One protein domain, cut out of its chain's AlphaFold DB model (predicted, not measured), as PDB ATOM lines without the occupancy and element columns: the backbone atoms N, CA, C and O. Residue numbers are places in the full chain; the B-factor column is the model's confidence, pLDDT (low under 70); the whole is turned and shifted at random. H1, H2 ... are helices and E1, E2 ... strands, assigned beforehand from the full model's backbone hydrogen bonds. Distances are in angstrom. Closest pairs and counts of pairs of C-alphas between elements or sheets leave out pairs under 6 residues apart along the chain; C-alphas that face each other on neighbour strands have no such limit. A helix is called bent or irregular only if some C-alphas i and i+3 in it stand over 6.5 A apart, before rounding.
ATOM      1  N   TYR A 250     128.989 132.850 124.761       92.94
ATOM      2  CA  TYR A 250     130.352 133.406 124.736       92.94
ATOM      3  C   TYR A 250     131.347 132.645 123.858       92.94
ATOM      4  O   TYR A 250     132.492 133.065 123.717       92.94
ATOM      5  N   LEU A 251     130.927 131.506 123.310       94.38
ATOM      6  CA  LEU A 251     131.769 130.607 122.533       94.38
ATOM      7  C   LEU A 251     131.062 130.362 121.209       94.38
ATOM      8  O   LEU A 251     129.836 130.267 121.157       94.38
ATOM      9  N   SER A 252     131.819 130.252 120.134       94.56
ATOM     10  CA  SER A 252     131.303 129.805 118.848       94.56
ATOM     11  C   SER A 252     132.365 129.002 118.108       94.56
ATOM     12  O   SER A 252     133.518 128.931 118.530       94.56
ATOM     13  N   ARG A 253     131.964 128.342 117.025       95.06
ATOM     14  CA  ARG A 253     132.854 127.538 116.190       95.06
ATOM     15  C   ARG A 253     132.957 128.171 114.808       95.06
ATOM     16  O   ARG A 253     131.934 128.511 114.218       95.06
ATOM     17  N   ARG A 254     134.176 128.281 114.275       94.12
ATOM     18  CA  ARG A 254     134.435 128.664 112.878       94.12
ATOM     19  C   ARG A 254     135.395 127.648 112.269       94.12
ATOM     20  O   ARG A 254     136.572 127.631 112.603       94.12
ATOM     21  N   GLY A 255     134.893 126.764 111.410       92.56
ATOM     22  CA  GLY A 255     135.691 125.624 110.949       92.56
ATOM     23  C   GLY A 255     136.119 124.767 112.141       92.56
ATOM     24  O   GLY A 255     135.264 124.298 112.881       92.56
ATOM     25  N   ASN A 256     137.421 124.599 112.365       95.00
ATOM     26  CA  ASN A 256     137.944 123.899 113.546       95.00
ATOM     27  C   ASN A 256     138.346 124.839 114.693       95.00
ATOM     28  O   ASN A 256     138.709 124.366 115.770       95.00
ATOM     29  N   ASP A 257     138.263 126.151 114.492       96.19
ATOM     30  CA  ASP A 257     138.641 127.127 115.503       96.19
ATOM     31  C   ASP A 257     137.532 127.307 116.542       96.19
ATOM     32  O   ASP A 257     136.332 127.299 116.227       96.19
ATOM     33  N   LEU A 258     137.955 127.489 117.792       96.94
ATOM     34  CA  LEU A 258     137.093 127.939 118.875       96.94
ATOM     35  C   LEU A 258     137.183 129.463 118.944       96.94
ATOM     36  O   LEU A 258     138.245 130.011 119.224       96.94
ATOM     37  N   ILE A 259     136.063 130.134 118.707       96.56
ATOM     38  CA  ILE A 259     135.959 131.586 118.801       96.56
ATOM     39  C   ILE A 259     135.400 131.944 120.176       96.56
ATOM     40  O   ILE A 259     134.358 131.423 120.580       96.56
ATOM     41  N   ILE A 260     136.071 132.848 120.880       95.31
ATOM     42  CA  ILE A 260     135.698 133.321 122.212       95.31
ATOM     43  C   ILE A 260     135.400 134.817 122.134       95.31
ATOM     44  O   ILE A 260     136.250 135.586 121.694       95.31
ATOM     45  N   ASP A 261     134.216 135.230 122.589       92.50
ATOM     46  CA  ASP A 261     133.869 136.652 122.696       92.50
ATOM     47  C   ASP A 261     134.802 137.328 123.712       92.50
ATOM     48  O   ASP A 261     134.912 136.898 124.865       92.50
ATOM     49  N   LYS A 262     135.454 138.422 123.322       90.25
ATOM     50  CA  LYS A 262     136.356 139.198 124.173       90.25
ATOM     51  C   LYS A 262     135.674 139.691 125.450       90.25
ATOM     52  O   LYS A 262     136.308 139.774 126.501       90.25
ATOM     53  N   LYS A 263     134.365 139.955 125.422       90.31
ATOM     54  CA  LYS A 263     133.586 140.309 126.623       90.31
ATOM     55  C   LYS A 263     133.505 139.163 127.630       90.31
ATOM     56  O   LYS A 263     133.290 139.421 128.814       90.31
ATOM     57  N   ALA A 264     133.668 137.918 127.191       88.56
ATOM     58  CA  ALA A 264     133.698 136.759 128.073       88.56
ATOM     59  C   ALA A 264     134.972 136.727 128.927       88.56
ATOM     60  O   ALA A 264     134.900 136.386 130.104       88.56
ATOM     61  N   LEU A 265     136.113 137.173 128.388       88.94
ATOM     62  CA  LEU A 265     137.376 137.264 129.138       88.94
ATOM     63  C   LEU A 265     137.301 138.226 130.324       88.94
ATOM     64  O   LEU A 265     137.929 137.975 131.352       88.94
ATOM     65  N   LEU A 266     136.504 139.293 130.210       87.19
ATOM     66  CA  LEU A 266     136.266 140.237 131.307       87.19
ATOM     67  C   LEU A 266     135.510 139.588 132.476       87.19
ATOM     68  O   LEU A 266     135.664 140.007 133.621       87.19
ATOM     69  N   LYS A 267     134.682 138.576 132.192       87.94
ATOM     70  CA  LYS A 267     133.875 137.849 133.187       87.94
ATOM     71  C   LYS A 267     134.519 136.539 133.648       87.94
ATOM     72  O   LYS A 267     134.026 135.927 134.591       87.94
ATOM     73  N   GLY A 268     135.603 136.133 132.995       90.31
ATOM     74  CA  GLY A 268     136.174 134.803 133.103       90.31
ATOM     75  C   GLY A 268     135.489 133.823 132.153       90.31
ATOM     76  O   GLY A 268     134.264 133.705 132.122       90.31
ATOM     77  N   VAL A 269     136.297 133.097 131.386       93.12
ATOM     78  CA  VAL A 269     135.843 132.080 130.433       93.12
ATOM     79  C   VAL A 269     136.553 130.761 130.697       93.12
ATOM     80  O   VAL A 269     137.756 130.726 130.950       93.12
ATOM     81  N   GLN A 270     135.814 129.659 130.647       93.25
ATOM     82  CA  GLN A 270     136.387 128.326 130.747       93.25
ATOM     83  C   GLN A 270     136.522 127.733 129.347       93.25
ATOM     84  O   GLN A 270     135.562 127.681 128.583       93.25
ATOM     85  N   HIS A 271     137.728 127.287 129.008       94.12
ATOM     86  CA  HIS A 271     137.946 126.535 127.780       94.12
ATOM     87  C   HIS A 271     137.348 125.124 127.933       94.12
ATOM     88  O   HIS A 271     137.628 124.494 128.953       94.12
ATOM     89  N   PRO A 272     136.616 124.559 126.950       91.50
ATOM     90  CA  PRO A 272     135.926 123.271 127.120       91.50
ATOM     91  C   PRO A 272     136.815 122.073 127.482       91.50
ATOM     92  O   PRO A 272     136.335 121.084 128.029       91.50
ATOM     93  N   ARG A 273     138.116 122.157 127.178       87.81
ATOM     94  CA  ARG A 273     139.137 121.147 127.534       87.81
ATOM     95  C   ARG A 273     139.987 121.513 128.754       87.81
ATOM     96  O   ARG A 273     141.027 120.906 128.981       87.81
ATOM     97  N   SER A 274     139.614 122.550 129.495       88.81
ATOM     98  CA  SER A 274     140.352 123.003 130.669       88.81
ATOM     99  C   SER A 274     139.423 123.150 131.863       88.81
ATOM    100  O   SER A 274     138.327 123.689 131.758       88.81
ATOM    101  N   ASN A 275     139.905 122.740 133.032       87.56
ATOM    102  CA  ASN A 275     139.203 122.946 134.301       87.56
ATOM    103  C   ASN A 275     139.510 124.318 134.927       87.56
ATOM    104  O   ASN A 275     139.134 124.580 136.066       87.56
ATOM    105  N   ARG A 276     140.236 125.183 134.207       92.12
ATOM    106  CA  ARG A 276     140.631 126.518 134.652       92.12
ATOM    107  C   ARG A 276     139.761 127.588 133.995       92.12
ATOM    108  O   ARG A 276     139.519 127.547 132.790       92.12
ATOM    109  N   THR A 277     139.385 128.591 134.782       94.06
ATOM    110  CA  THR A 277     138.830 129.852 134.277       94.06
ATOM    111  C   THR A 277     139.964 130.792 133.874       94.06
ATOM    112  O   THR A 277     140.878 131.049 134.662       94.06
ATOM    113  N   PHE A 278     139.901 131.294 132.646       94.31
ATOM    114  CA  PHE A 278     140.841 132.241 132.060       94.31
ATOM    115  C   PHE A 278     140.242 133.641 132.089       94.31
ATOM    116  O   PHE A 278     139.079 133.830 131.732       94.31
ATOM    117  N   ASN A 279     141.054 134.615 132.484       94.62
ATOM    118  CA  ASN A 279     140.696 136.033 132.456       94.62
ATOM    119  C   ASN A 279     141.563 136.766 131.423       94.62
ATOM    120  O   ASN A 279     142.471 136.178 130.844       94.62
ATOM    121  N   GLU A 280     141.344 138.067 131.243       93.06
ATOM    122  CA  GLU A 280     142.089 138.906 130.285       93.06
ATOM    123  C   GLU A 280     143.623 138.792 130.417       93.06
ATOM    124  O   GLU A 280     144.333 138.680 129.424       93.06
ATOM    125  N   LYS A 281     144.154 138.690 131.642       93.44
ATOM    126  CA  LYS A 281     145.599 138.487 131.881       93.44
ATOM    127  C   LYS A 281     146.156 137.154 131.350       93.44
ATOM    128  O   LYS A 281     147.368 137.006 131.236       93.44
ATOM    129  N   ASP A 282     145.286 136.181 131.093       93.69
ATOM    130  CA  ASP A 282     145.631 134.829 130.657       93.69
ATOM    131  C   ASP A 282     145.386 134.631 129.147       93.69
ATOM    132  O   ASP A 282     145.433 133.497 128.673       93.69
ATOM    133  N   GLU A 283     145.130 135.708 128.392       94.12
ATOM    134  CA  GLU A 283     144.765 135.676 126.967       94.12
ATOM    135  C   GLU A 283     145.725 134.820 126.126       94.12
ATOM    136  O   GLU A 283     145.292 133.933 125.394       94.12
ATOM    137  N   GLU A 284     147.033 135.020 126.283       94.62
ATOM    138  CA  GLU A 284     148.044 134.270 125.529       94.62
ATOM    139  C   GLU A 284     148.082 132.783 125.915       94.62
ATOM    140  O   GLU A 284     148.275 131.917 125.062       94.62
ATOM    141  N   GLN A 285     147.819 132.454 127.186       93.81
ATOM    142  CA  GLN A 285     147.691 131.057 127.614       93.81
ATOM    143  C   GLN A 285     146.429 130.425 127.024       93.81
ATOM    144  O   GLN A 285     146.468 129.274 126.600       93.81
ATOM    145  N   LEU A 286     145.330 131.175 126.949       93.69
ATOM    146  CA  LEU A 286     144.088 130.714 126.342       93.69
ATOM    147  C   LEU A 286     144.240 130.484 124.828       93.69
ATOM    148  O   LEU A 286     143.829 129.432 124.348       93.69
ATOM    149  N   LYS A 287     144.900 131.394 124.095       93.62
ATOM    150  CA  LYS A 287     145.236 131.229 122.664       93.62
ATOM    151  C   LYS A 287     146.175 130.055 122.392       93.62
ATOM    152  O   LYS A 287     146.130 129.473 121.312       93.62
ATOM    153  N   SER A 288     147.027 129.706 123.359       93.31
ATOM    154  CA  SER A 288     147.932 128.555 123.241       93.31
ATOM    155  C   SER A 288     147.207 127.204 123.310       93.31
ATOM    156  O   SER A 288     147.775 126.176 122.935       93.31
ATOM    157  N   LEU A 289     145.955 127.187 123.788       93.31
ATOM    158  CA  LEU A 289     145.128 125.989 123.772       93.31
ATOM    159  C   LEU A 289     144.642 125.685 122.353       93.31
ATOM    160  O   LEU A 289     144.464 126.563 121.512       93.31
ATOM    161  N   ARG A 290     144.403 124.399 122.090       92.50
ATOM    162  CA  ARG A 290     143.797 123.954 120.832       92.50
ATOM    163  C   ARG A 290     142.291 124.171 120.864       92.50
ATOM    164  O   ARG A 290     141.661 123.832 121.865       92.50
ATOM    165  N   GLY A 291     141.738 124.615 119.738       92.19
ATOM    166  CA  GLY A 291     140.302 124.597 119.482       92.19
ATOM    167  C   GLY A 291     139.778 123.167 119.297       92.19
ATOM    168  O   GLY A 291     140.271 122.201 119.896       92.19
ATOM    169  N   PHE A 292     138.784 122.992 118.429       91.75
ATOM    170  CA  PHE A 292     138.405 121.653 117.973       91.75
ATOM    171  C   PHE A 292     139.581 121.036 117.199       91.75
ATOM    172  O   PHE A 292     140.469 121.758 116.770       91.75
ATOM    173  N   GLN A 293     139.612 119.715 117.007       87.62
ATOM    174  CA  GLN A 293     140.607 118.999 116.177       87.62
ATOM    175  C   GLN A 293     141.997 119.688 116.065       87.62
ATOM    176  O   GLN A 293     142.712 119.785 117.064       87.62
ATOM    177  N   ASN A 294     142.363 120.182 114.874       87.12
ATOM    178  CA  ASN A 294     143.616 120.901 114.592       87.12
ATOM    179  C   ASN A 294     143.450 122.433 114.547       87.12
ATOM    180  O   ASN A 294     144.307 123.123 114.002       87.12
ATOM    181  N   GLY A 295     142.337 122.957 115.053       92.12
ATOM    182  CA  GLY A 295     142.069 124.386 115.096       92.12
ATOM    183  C   GLY A 295     142.697 125.081 116.298       92.12
ATOM    184  O   GLY A 295     143.241 124.468 117.224       92.12
ATOM    185  N   THR A 296     142.589 126.397 116.278       96.12
ATOM    186  CA  THR A 296     143.154 127.317 117.262       96.12
ATOM    187  C   THR A 296     142.058 127.986 118.084       96.12
ATOM    188  O   THR A 296     140.868 127.875 117.779       96.12
ATOM    189  N   VAL A 297     142.455 128.654 119.163       96.44
ATOM    190  CA  VAL A 297     141.563 129.535 119.915       96.44
ATOM    191  C   VAL A 297     141.741 130.962 119.405       96.44
ATOM    192  O   VAL A 297     142.842 131.509 119.436       96.44
ATOM    193  N   ILE A 298     140.644 131.565 118.955       95.81
ATOM    194  CA  ILE A 298     140.586 132.945 118.468       95.81
ATOM    195  C   ILE A 298     139.714 133.749 119.429       95.81
ATOM    196  O   ILE A 298     138.665 133.285 119.870       95.81
TER     197      ILE A 298
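What this domain is: This is residues 250 to 298 of the 300 residues of an uncharacterized protein of Entamoeba histolytica HM-3:IMSS (UniProt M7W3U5). A hairpin of strands E1 and E2 runs along one side, with short helix H1 beyond one end; H2 lies on the other side, and after it residues 297 to 298 come back to pair, parallel, with 258 to 259 of E2. Between the helices residues 268 to 279 fold back, 269 to 270 pairing antiparallel with 277 to 278. The 49 printed residues, under half in the named elements E1, E2, H1, H2 in chain order, are mixed and compact, radius of gyration of the C-alphas 9.7 A, spanning 25 by 17 by 17 A.

How they stand to each other: E1, residues 251 to 254, and E2, residues 257 to 260, form an antiparallel hairpin; N 252 and O 259, 2.8 A apart, are within hydrogen-bond range. H1, residues 262 to 267, and H2, residues 280 to 287, only just touch, with 3 pairs of C-alphas within 8 A, closest Leu 265 and Glu 280 at 5.1 A, opposite ways at a steep tilt of 54 degrees. H2 is apart from E1 and E2. O i to N i+4 pairs within range are 0 of 2 in H1, with 2 of 3 O i to N i+3, and 2 of 4 in H2.

Where its parts are: E1 begins at C-alpha 251 (131.769, 130.607, 122.533) and spans 10.2 A; E2 spans 9.6 A, H1 9.4 A. H2, 11.3 A, ends at C-alpha 287 (145.236, 131.229, 122.664) and is irregular: C-alphas 281 and 284 are 8.0 A apart.

The domain as a whole: The C-alphas farthest apart, Lys 267 and Asn 294, are 27.0 A apart. The printed part has no cut; the link from H1 to H2 is long. No printed residue is under 70 in pLDDT.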